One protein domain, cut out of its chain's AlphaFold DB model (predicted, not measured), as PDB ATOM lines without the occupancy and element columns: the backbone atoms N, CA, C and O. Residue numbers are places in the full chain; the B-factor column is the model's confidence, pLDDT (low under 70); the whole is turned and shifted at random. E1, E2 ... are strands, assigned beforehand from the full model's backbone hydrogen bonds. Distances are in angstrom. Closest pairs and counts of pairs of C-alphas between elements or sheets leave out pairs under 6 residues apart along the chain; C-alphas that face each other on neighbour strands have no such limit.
ATOM      1  N   GLN A   3     179.740 134.042 165.732       92.69
ATOM      2  CA  GLN A   3     180.666 133.070 166.317       92.69
ATOM      3  C   GLN A   3     182.096 133.612 166.234       92.69
ATOM      4  O   GLN A   3     182.580 133.934 165.149       92.69
ATOM      5  N   LEU A   4     182.775 133.730 167.378       92.75
ATOM      6  CA  LEU A   4     184.172 134.155 167.419       92.75
ATOM      7  C   LEU A   4     185.074 132.959 167.113       92.75
ATOM      8  O   LEU A   4     185.124 132.003 167.885       92.75
ATOM      9  N   ILE A   5     185.837 133.045 166.025       93.19
ATOM     10  CA  ILE A   5     186.810 132.022 165.640       93.19
ATOM     11  C   ILE A   5     188.223 132.585 165.811       93.19
ATOM     12  O   ILE A   5     188.591 133.572 165.176       93.19
ATOM     13  N   VAL A   6     189.031 131.950 166.664       92.12
ATOM     14  CA  VAL A   6     190.430 132.334 166.918       92.12
ATOM     15  C   VAL A   6     191.315 131.101 166.789       92.12
ATOM     16  O   VAL A   6     191.074 130.097 167.454       92.12
ATOM     17  N   LYS A   7     192.348 131.168 165.935       89.62
ATOM     18  CA  LYS A   7     193.281 130.050 165.671       89.62
ATOM     19  C   LYS A   7     192.542 128.734 165.347       89.62
ATOM     20  O   LYS A   7     192.883 127.677 165.863       89.62
ATOM     21  N   GLY A   8     191.475 128.824 164.545       89.69
ATOM     22  CA  GLY A   8     190.637 127.684 164.147       89.69
ATOM     23  C   GLY A   8     189.657 127.178 165.214       89.69
ATOM     24  O   GLY A   8     188.866 126.285 164.927       89.69
ATOM     25  N   LYS A   9     189.654 127.742 166.427       92.25
ATOM     26  CA  LYS A   9     188.736 127.351 167.501       92.25
ATOM     27  C   LYS A   9     187.531 128.287 167.564       92.25
ATOM     28  O   LYS A   9     187.704 129.499 167.691       92.25
ATOM     29  N   ASN A  10     186.330 127.711 167.545       92.38
ATOM     30  CA  ASN A  10     185.089 128.428 167.832       92.38
ATOM     31  C   ASN A  10     184.952 128.663 169.350       92.38
ATOM     32  O   ASN A  10     185.072 127.731 170.147       92.38
ATOM     33  N   LEU A  11     184.746 129.919 169.741       89.88
ATOM     34  CA  LEU A  11     184.637 130.391 171.123       89.88
ATOM     35  C   LEU A  11     183.223 130.870 171.477       89.88
ATOM     36  O   LEU A  11     183.032 131.458 172.541       89.88
ATOM     37  N   GLY A  12     182.246 130.627 170.605       88.81
ATOM     38  CA  GLY A  12     180.857 130.981 170.840       88.81
ATOM     39  C   GLY A  12     180.498 132.409 170.404       88.81
ATOM     40  O   GLY A  12     181.327 133.145 169.844       88.81
ATOM     41  N   PRO A  13     179.251 132.828 170.667       89.44
ATOM     42  CA  PRO A  13     178.714 134.095 170.198       89.44
ATOM     43  C   PRO A  13     179.347 135.308 170.893       89.44
ATOM     44  O   PRO A  13     179.430 135.391 172.118       89.44
ATOM     45  N   HIS A  14     179.750 136.289 170.089       89.81
ATOM     46  CA  HIS A  14     180.330 137.555 170.526       89.81
ATOM     47  C   HIS A  14     179.707 138.745 169.785       89.81
ATOM     48  O   HIS A  14     179.134 138.617 168.693       89.81
ATOM     49  N   THR A  15     179.809 139.924 170.399       91.25
ATOM     50  CA  THR A  15     179.227 141.163 169.874       91.25
ATOM     51  C   THR A  15     180.293 142.030 169.219       91.25
ATOM     52  O   THR A  15     181.332 142.320 169.815       91.25
ATOM     53  N   PHE A  16     179.993 142.474 168.002       94.31
ATOM     54  CA  PHE A  16     180.847 143.316 167.178       94.31
ATOM     55  C   PHE A  16     180.032 144.490 166.650       94.31
ATOM     56  O   PHE A  16     178.859 144.326 166.310       94.31
ATOM     57  N   VAL A  17     180.663 145.653 166.564       96.44
ATOM     58  CA  VAL A  17     180.118 146.827 165.886       96.44
ATOM     59  C   VAL A  17     180.513 146.743 164.416       96.44
ATOM     60  O   VAL A  17     181.695 146.753 164.088       96.44
ATOM     61  N   VAL A  18     179.543 146.648 163.516       97.00
ATOM     62  CA  VAL A  18     179.805 146.559 162.074       97.00
ATOM     63  C   VAL A  18     179.140 147.753 161.400       97.00
ATOM     64  O   VAL A  18     177.925 147.898 161.536       97.00
ATOM     65  N   PRO A  19     179.890 148.630 160.712       96.19
ATOM     66  CA  PRO A  19     179.265 149.655 159.893       96.19
ATOM     67  C   PRO A  19     178.538 148.969 158.729       96.19
ATOM     68  O   PRO A  19     179.103 148.100 158.071       96.19
ATOM     69  N   VAL A  20     177.272 149.328 158.506       97.31
ATOM     70  CA  VAL A  20     176.422 148.695 157.476       97.31
ATOM     71  C   VAL A  20     176.160 149.594 156.270       97.31
ATOM     72  O   VAL A  20     175.952 149.094 155.170       97.31
ATOM     73  N   ARG A  21     176.179 150.916 156.463       97.62
ATOM     74  CA  ARG A  21     175.894 151.924 155.438       97.62
ATOM     75  C   ARG A  21     176.895 153.071 155.521       97.62
ATOM     76  O   ARG A  21     177.434 153.341 156.596       97.62
ATOM     77  N   SER A  22     177.112 153.750 154.400       97.44
ATOM     78  CA  SER A  22     177.868 155.003 154.339       97.44
ATOM     79  C   SER A  22     177.158 156.109 155.126       97.44
ATOM     80  O   SER A  22     175.937 156.243 155.050       97.44
ATOM     81  N   LEU A  23     177.916 156.925 155.864       97.12
ATOM     82  CA  LEU A  23     177.366 158.083 156.581       97.12
ATOM     83  C   LEU A  23     177.026 159.255 155.648       97.12
ATOM     84  O   LEU A  23     176.253 160.123 156.038       97.12
ATOM     85  N   GLU A  24     177.587 159.277 154.438       97.69
ATOM     86  CA  GLU A  24     177.380 160.355 153.466       97.69
ATOM     87  C   GLU A  24     176.227 160.042 152.509       97.69
ATOM     88  O   GLU A  24     175.347 160.874 152.303       97.69
ATOM     89  N   THR A  25     176.210 158.832 151.941       97.50
ATOM     90  CA  THR A  25     175.242 158.444 150.897       97.50
ATOM     91  C   THR A  25     174.111 157.565 151.415       97.50
ATOM     92  O   THR A  25     173.114 157.378 150.726       97.50
ATOM     93  N   HIS A  26     174.253 157.004 152.620       97.69
ATOM     94  CA  HIS A  26     173.341 156.007 153.185       97.69
ATOM     95  C   HIS A  26     173.244 154.687 152.391       97.69
ATOM     96  O   HIS A  26     172.449 153.803 152.727       97.69
ATOM     97  N   GLU A  27     174.080 154.496 151.371       97.75
ATOM     98  CA  GLU A  27     174.158 153.249 150.610       97.75
ATOM     99  C   GLU A  27     174.825 152.135 151.437       97.75
ATOM    100  O   GLU A  27     175.673 152.433 152.289       97.75
ATOM    101  N   PRO A  28     174.453 150.855 151.231       97.38
ATOM    102  CA  PRO A  28     175.135 149.725 151.860       97.38
ATOM    103  C   PRO A  28     176.633 149.712 151.537       97.38
ATOM    104  O   PRO A  28     177.035 150.006 150.414       97.38
ATOM    105  N   LEU A  29     177.463 149.365 152.523       97.56
ATOM    106  CA  LEU A  29     178.907 149.221 152.311       97.56
ATOM    107  C   LEU A  29     179.234 147.957 151.502       97.56
ATOM    108  O   LEU A  29     178.443 147.018 151.434       97.56
ATOM    109  N   GLU A  30     180.431 147.914 150.916       96.56
ATOM    110  CA  GLU A  30     180.895 146.761 150.143       96.56
ATOM    111  C   GLU A  30     180.819 145.458 150.962       96.56
ATOM    112  O   GLU A  30     181.239 145.393 152.120       96.56
ATOM    113  N   GLY A  31     180.249 144.414 150.355       96.44
ATOM    114  CA  GLY A  31     180.028 143.124 151.011       96.44
ATOM    115  C   GLY A  31     178.903 143.117 152.054       96.44
ATOM    116  O   GLY A  31     178.684 142.079 152.677       96.44
ATOM    117  N   VAL A  32     178.174 144.223 152.253       97.81
ATOM    118  CA  VAL A  32     177.000 144.302 153.134       97.81
ATOM    119  C   VAL A  32     175.723 144.321 152.296       97.81
ATOM    120  O   VAL A  32     175.505 145.223 151.491       97.81
ATOM    121  N   TYR A  33     174.835 143.361 152.539       96.94
ATOM    122  CA  TYR A  33     173.517 143.297 151.906       96.94
ATOM    123  C   TYR A  33     172.448 143.501 152.969       96.94
ATOM    124  O   TYR A  33     172.404 142.759 153.947       96.94
ATOM    125  N   VAL A  34     171.597 144.508 152.791       97.56
ATOM    126  CA  VAL A  34     170.542 144.874 153.745       97.56
ATOM    127  C   VAL A  34     169.243 145.178 153.014       97.56
ATOM    128  O   VAL A  34     169.264 145.730 151.914       97.56
ATOM    129  N   GLY A  35     168.117 144.865 153.643       95.88
ATOM    130  CA  GLY A  35     166.785 145.152 153.111       95.88
ATOM    131  C   GLY A  35     165.698 144.968 154.165       95.88
ATOM    132  O   GLY A  35     165.978 144.464 155.249       95.88
ATOM    133  N   ASP A  36     164.477 145.398 153.849       96.81
ATOM    134  CA  ASP A  36     163.287 145.210 154.691       96.81
ATOM    135  C   ASP A  36     162.771 143.765 154.555       96.81
ATOM    136  O   ASP A  36     162.812 143.188 153.466       96.81
ATOM    137  N   ILE A  37     162.287 143.174 155.649       96.19
ATOM    138  CA  ILE A  37     161.629 141.856 155.620       96.19
ATOM    139  C   ILE A  37     160.212 141.917 155.034       96.19
ATOM    140  O   ILE A  37     159.630 140.881 154.717       96.19
ATOM    141  N   GLY A  38     159.655 143.120 154.894       94.94
ATOM    142  CA  GLY A  38     158.362 143.381 154.285       94.94
ATOM    143  C   GLY A  38     157.224 143.587 155.296       94.94
ATOM    144  O   GLY A  38     157.447 143.935 156.464       94.94
ATOM    145  N   PRO A  39     155.966 143.433 154.835       95.31
ATOM    146  CA  PRO A  39     154.788 143.720 155.643       95.31
ATOM    147  C   PRO A  39     154.649 142.737 156.808       95.31
ATOM    148  O   PRO A  39     154.849 141.531 156.670       95.31
ATOM    149  N   LYS A  40     154.254 143.272 157.964       94.81
ATOM    150  CA  LYS A  40     154.090 142.550 159.227       94.81
ATOM    151  C   LYS A  40     152.639 142.652 159.702       94.81
ATOM    152  O   LYS A  40     151.874 143.515 159.265       94.81
ATOM    153  N   PHE A  41     152.254 141.773 160.627       93.19
ATOM    154  CA  PHE A  41     150.906 141.789 161.208       93.19
ATOM    155  C   PHE A  41     150.600 143.103 161.958       93.19
ATOM    156  O   PHE A  41     149.517 143.667 161.833       93.19
ATOM    157  N   GLY A  42     151.586 143.604 162.698       91.25
ATOM    158  CA  GLY A  42     151.642 144.936 163.303       91.25
ATOM    159  C   GLY A  42     153.070 145.466 163.190       91.25
ATOM    160  O   GLY A  42     153.889 144.849 162.510       91.25
ATOM    161  N   TYR A  43     153.405 146.574 163.850       88.69
ATOM    162  CA  TYR A  43     154.768 147.123 163.826       88.69
ATOM    163  C   TYR A  43     155.211 147.604 162.428       88.69
ATOM    164  O   TYR A  43     156.395 147.646 162.107       88.69
ATOM    165  N   ASN A  44     154.262 147.964 161.554       90.62
ATOM    166  CA  ASN A  44     154.553 148.303 160.151       90.62
ATOM    167  C   ASN A  44     155.300 149.632 159.968       90.62
ATOM    168  O   ASN A  44     155.867 149.861 158.907       90.62
ATOM    169  N   SER A  45     155.335 150.493 160.988       92.38
ATOM    170  CA  SER A  45     156.183 151.691 160.987       92.38
ATOM    171  C   SER A  45     157.656 151.391 161.270       92.38
ATOM    172  O   SER A  45     158.473 152.302 161.192       92.38
ATOM    173  N   MET A  46     157.987 150.151 161.642       93.44
ATOM    174  CA  MET A  46     159.344 149.729 161.978       93.44
ATOM    175  C   MET A  46     159.972 148.985 160.800       93.44
ATOM    176  O   MET A  46     159.391 148.050 160.236       93.44
ATOM    177  N   ASP A  47     161.191 149.392 160.463       95.00
ATOM    178  CA  ASP A  47     162.024 148.919 159.358       95.00
ATOM    179  C   ASP A  47     162.814 147.661 159.748       95.00
ATOM    180  O   ASP A  47     164.030 147.569 159.583       95.00
ATOM    181  N   ASN A  48     162.114 146.663 160.301       94.88
ATOM    182  CA  ASN A  48     162.724 145.369 160.585       94.88
ATOM    183  C   ASN A  48     163.338 144.802 159.301       94.88
ATOM    184  O   ASN A  48     162.629 144.513 158.343       94.88
ATOM    185  N   GLY A  49     164.656 144.640 159.299       95.75
ATOM    186  CA  GLY A  49     165.393 144.231 158.116       95.75
ATOM    187  C   GLY A  49     166.163 142.934 158.288       95.75
ATOM    188  O   GLY A  49     166.295 142.389 159.386       95.75
ATOM    189  N   PHE A  50     166.716 142.468 157.177       95.94
ATOM    190  CA  PHE A  50     167.744 141.439 157.148       95.94
ATOM    191  C   PHE A  50     169.114 142.069 156.887       95.94
ATOM    192  O   PHE A  50     169.227 143.159 156.321       95.94
ATOM    193  N   VAL A  51     170.170 141.359 157.282       96.75
ATOM    194  CA  VAL A  51     171.551 141.725 156.967       96.75
ATOM    195  C   VAL A  51     172.368 140.482 156.632       96.75
ATOM    196  O   VAL A  51     172.346 139.499 157.374       96.75
ATOM    197  N   LEU A  52     173.111 140.534 155.528       97.00
ATOM    198  CA  LEU A  52     174.109 139.539 155.151       97.00
ATOM    199  C   LEU A  52     175.472 140.209 155.016       97.00
ATOM    200  O   LEU A  52     175.595 141.308 154.476       97.00
ATOM    201  N   PHE A  53     176.498 139.510 155.489       97.50
ATOM    202  CA  PHE A  53     177.882 139.951 155.409       97.50
ATOM    203  C   PHE A  53     178.666 138.973 154.538       97.50
ATOM    204  O   PHE A  53     178.787 137.798 154.880       97.50
ATOM    205  N   ASN A  54     179.222 139.464 153.437       97.12
ATOM    206  CA  ASN A  54     180.130 138.725 152.575       97.12
ATOM    207  C   ASN A  54     181.570 139.160 152.862       97.12
ATOM    208  O   ASN A  54     182.010 140.206 152.394       97.12
ATOM    209  N   HIS A  55     182.279 138.374 153.678       95.81
ATOM    210  CA  HIS A  55     183.690 138.589 154.031       95.81
ATOM    211  C   HIS A  55     184.051 140.027 154.472       95.81
ATOM    212  O   HIS A  55     185.171 140.494 154.257       95.81
ATOM    213  N   VAL A  56     183.119 140.716 155.141       97.12
ATOM    214  CA  VAL A  56     183.303 142.090 155.629       97.12
ATOM    215  C   VAL A  56     184.402 142.141 156.688       97.12
ATOM    216  O   VAL A  56     184.381 141.401 157.674       97.12
ATOM    217  N   ARG A  57     185.365 143.045 156.495       95.88
ATOM    218  CA  ARG A  57     186.472 143.274 157.428       95.88
ATOM    219  C   ARG A  57     186.153 144.450 158.339       95.88
ATOM    220  O   ARG A  57     185.824 145.531 157.866       95.88
ATOM    221  N   ILE A  58     186.315 144.247 159.643       96.38
ATOM    222  CA  ILE A  58     186.182 145.303 160.650       96.38
ATOM    223  C   ILE A  58     187.461 145.421 161.486       96.38
ATOM    224  O   ILE A  58     188.156 144.419 161.684       96.38
ATOM    225  N   PRO A  59     187.782 146.616 162.009       94.19
ATOM    226  CA  PRO A  59     188.891 146.788 162.937       94.19
ATOM    227  C   PRO A  59     188.720 145.958 164.212       94.19
ATOM    228  O   PRO A  59     187.612 145.762 164.705       94.19
ATOM    229  N   TYR A  60     189.840 145.549 164.811       89.94
ATOM    230  CA  TYR A  60     189.850 144.798 166.072       89.94
ATOM    231  C   TYR A  60     189.075 145.510 167.205       89.94
ATOM    232  O   TYR A  60     188.366 144.875 167.984       89.94
ATOM    233  N   VAL A  61     189.161 146.845 167.261       93.50
ATOM    234  CA  VAL A  61     188.501 147.683 168.282       93.50
ATOM    235  C   VAL A  61     186.971 147.626 168.238       93.50
ATOM    236  O   VAL A  61     186.321 148.039 169.194       93.50
ATOM    237  N   ASN A  62     186.388 147.090 167.165       95.00
ATOM    238  CA  ASN A  62     184.944 146.966 167.014       95.00
ATOM    239  C   ASN A  62     184.349 145.808 167.832       95.00
ATOM    240  O   ASN A  62     183.127 145.701 167.943       95.00
ATOM    241  N   MET A  63     185.173 144.930 168.408       93.06
ATOM    242  CA  MET A  63     184.712 143.911 169.349       93.06
ATOM    243  C   MET A  63     184.334 144.556 170.693       93.06
ATOM    244  O   MET A  63     185.146 145.249 171.309       93.06
ATOM    245  N   LEU A  64     183.128 144.279 171.206       91.56
ATOM    246  CA  LEU A  64     182.714 144.765 172.529       91.56
ATOM    247  C   LEU A  64     183.401 143.963 173.645       91.56
ATOM    248  O   LEU A  64     182.902 142.950 174.131       91.56
ATOM    249  N   ALA A  65     184.566 144.458 174.058       89.06
ATOM    250  CA  ALA A  65     185.566 143.711 174.814       89.06
ATOM    251  C   ALA A  65     185.522 143.881 176.354       89.06
ATOM    252  O   ALA A  65     186.519 143.635 177.035       89.06
ATOM    253  N   ARG A  66     184.392 144.317 176.942       85.44
ATOM    254  CA  ARG A  66     184.298 144.624 178.393       85.44
ATOM    255  C   ARG A  66     184.558 143.402 179.286       85.44
ATOM    256  O   ARG A  66     185.310 143.504 180.253       85.44
ATOM    257  N   PHE A  67     183.940 142.263 178.958       82.94
ATOM    258  CA  PHE A  67     184.006 141.022 179.751       82.94
ATOM    259  C   PHE A  67     184.807 139.903 179.078       82.94
ATOM    260  O   PHE A  67     185.202 138.941 179.725       82.94
ATOM    261  N   GLN A  68     185.049 139.993 177.776       86.56
ATOM    262  CA  GLN A  68     185.718 138.958 176.991       86.56
ATOM    263  C   GLN A  68     186.402 139.624 175.804       86.56
ATOM    264  O   GLN A  68     185.797 140.471 175.156       86.56
ATOM    265  N   TYR A  69     187.675 139.314 175.578       88.88
ATOM    266  CA  TYR A  69     188.526 140.018 174.621       88.88
ATOM    267  C   TYR A  69     189.595 139.088 174.055       88.88
ATOM    268  O   TYR A  69     189.911 138.057 174.649       88.88
ATOM    269  N   VAL A  70     190.171 139.459 172.915       91.00
ATOM    270  CA  VAL A  70     191.314 138.751 172.333       91.00
ATOM    271  C   VAL A  70     192.536 139.646 172.473       91.00
ATOM    272  O   VAL A  70     192.540 140.782 172.037       91.00
ATOM    273  N   ASP A  71     193.589 139.187 173.127       88.75
ATOM    274  CA  ASP A  71     194.797 139.991 173.272       88.75
ATOM    275  C   ASP A  71     195.372 140.330 171.879       88.75
ATOM    276  O   ASP A  71     195.717 139.410 171.135       88.75
ATOM    277  N   PRO A  72     195.488 141.614 171.496       86.12
ATOM    278  CA  PRO A  72     195.926 141.986 170.154       86.12
ATOM    279  C   PRO A  72     197.404 141.666 169.896       86.12
ATOM    280  O   PRO A  72     197.813 141.628 168.742       86.12
ATOM    281  N   LYS A  73     198.214 141.443 170.944       87.50
ATOM    282  CA  LYS A  73     199.633 141.083 170.804       87.50
ATOM    283  C   LYS A  73     199.832 139.575 170.694       87.50
ATOM    284  O   LYS A  73     200.676 139.134 169.924       87.50
ATOM    285  N   THR A  74     199.092 138.787 171.476       88.38
ATOM    286  CA  THR A  74     199.276 137.320 171.536       88.38
ATOM    287  C   THR A  74     198.235 136.537 170.723       88.38
ATOM    288  O   THR A  74     198.399 135.340 170.454       88.38
ATOM    289  N   GLY A  75     197.146 137.196 170.319       85.38
ATOM    290  CA  GLY A  75     195.986 136.568 169.691       85.38
ATOM    291  C   GLY A  75     195.279 135.575 170.616       85.38
ATOM    292  O   GLY A  75     194.661 134.628 170.132       85.38
ATOM    293  N   GLU A  76     195.435 135.715 171.935       90.00
ATOM    294  CA  GLU A  76     194.841 134.813 172.924       90.00
ATOM    295  C   GLU A  76     193.512 135.342 173.440       90.00
ATOM    296  O   GLU A  76     193.388 136.501 173.829       90.00
ATOM    297  N   TYR A  77     192.522 134.459 173.516       90.56
ATOM    298  CA  TYR A  77     191.239 134.776 174.121       90.56
ATOM    299  C   TYR A  77     191.341 134.833 175.650       90.56
ATOM    300  O   TYR A  77     191.850 133.909 176.287       90.56
ATOM    301  N   LYS A  78     190.825 135.910 176.245       88.44
ATOM    302  CA  LYS A  78     190.836 136.167 177.688       88.44
ATOM    303  C   LYS A  78     189.456 136.633 178.155       88.44
ATOM    304  O   LYS A  78     188.765 137.383 177.465       88.44
ATOM    305  N   ARG A  79     189.070 136.235 179.371       82.88
ATOM    306  CA  ARG A  79     187.798 136.612 180.013       82.88
ATOM    307  C   ARG A  79     188.050 137.450 181.268       82.88
ATOM    308  O   ARG A  79     189.030 137.228 181.974       82.88
ATOM    309  N   ARG A  80     187.182 138.426 181.533       79.81
ATOM    310  CA  ARG A  80     187.180 139.305 182.709       79.81
ATOM    311  C   ARG A  80     185.837 139.184 183.426       79.81
ATOM    312  O   ARG A  80     184.806 139.535 182.862       79.81
ATOM    313  N   GLY A  81     185.872 138.762 184.687       72.12
ATOM    314  CA  GLY A  81     184.675 138.622 185.518       72.12
ATOM    315  C   GLY A  81     183.825 137.396 185.178       72.12
ATOM    316  O   GLY A  81     184.236 136.527 184.406       72.12
ATOM    317  N   SER A  82     182.648 137.323 185.801       69.50
ATOM    318  CA  SER A  82     181.708 136.220 185.599       69.50
ATOM    319  C   SER A  82     181.031 136.306 184.221       69.50
ATOM    320  O   SER A  82     180.638 137.402 183.804       69.50
ATOM    321  N   PRO A  83     180.830 135.169 183.522       66.62
ATOM    322  CA  PRO A  83     180.015 135.110 182.305       66.62
ATOM    323  C   PRO A  83     178.576 135.602 182.516       66.62
ATOM    324  O   PRO A  83     177.941 136.059 181.565       66.62
ATOM    325  N   ALA A  84     178.074 135.577 183.756       66.69
ATOM    326  CA  ALA A  84     176.717 135.991 184.092       66.69
ATOM    327  C   ALA A  84     176.426 137.465 183.744       66.69
ATOM    328  O   ALA A  84     175.289 137.811 183.437       66.69
TER     329      ALA A  84
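What this domain is: This is residues 3 to 84 of the 439 residues of the protein "Acyl-coenzyme A oxidase" of Trichosporon asahii var. asahii (strain ATCC 90039 / CBS 2479 / JCM 2466 / KCTC 7840 / NBRC 103889/ NCYC 2677 / UAMH 7654) (UniProt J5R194). With little regular structure, this is a loose string of three two-stranded hairpins on long loops, E1-E2 and E5-E6 toward one end, E3-E4 toward the other. The printed part has 82 residues, with six named strands, E1 to E6 in chain order, in three antiparallel sheets. The class is all strand, with 26 residues in named elements; radius of gyration of the C-alphas 16.6 A, spans 45 by 30 by 23 A.

How they stand to each other: E1, residues 3 to 6, and E2, residues 9 to 14, form an antiparallel hairpin; N 11 and O 4 are 2.8 A apart, within hydrogen-bond range. So do E3, residues 32 to 36, and E4, residues 49 to 53, with N 52 and O 33 at 2.8 A, and E5, residues 68 to 70, and E6, residues 77 to 79, with N 78 and O 69 at 2.8 A. E3 and E4 are apart from the other four strands. The closest C-alphas of E1 and E6, Val 6 and Tyr 77, are 7.6 A apart.

Where its parts are: E1 begins at C-alpha 3 (180.666, 133.070, 166.317); E6 ends at C-alpha 79 (187.798, 136.612, 180.013). E2 measures 13.6 A, E3 13.8 A, E4 13.5 A.

The domain as a whole: The farthest C-alphas, Phe 41 and Lys 73, are 49.7 A apart. The printed part has no cut. Links E2 to E3, E3 to E4 and E4 to E5 are long. Residues 82 to 84 have pLDDT under 70.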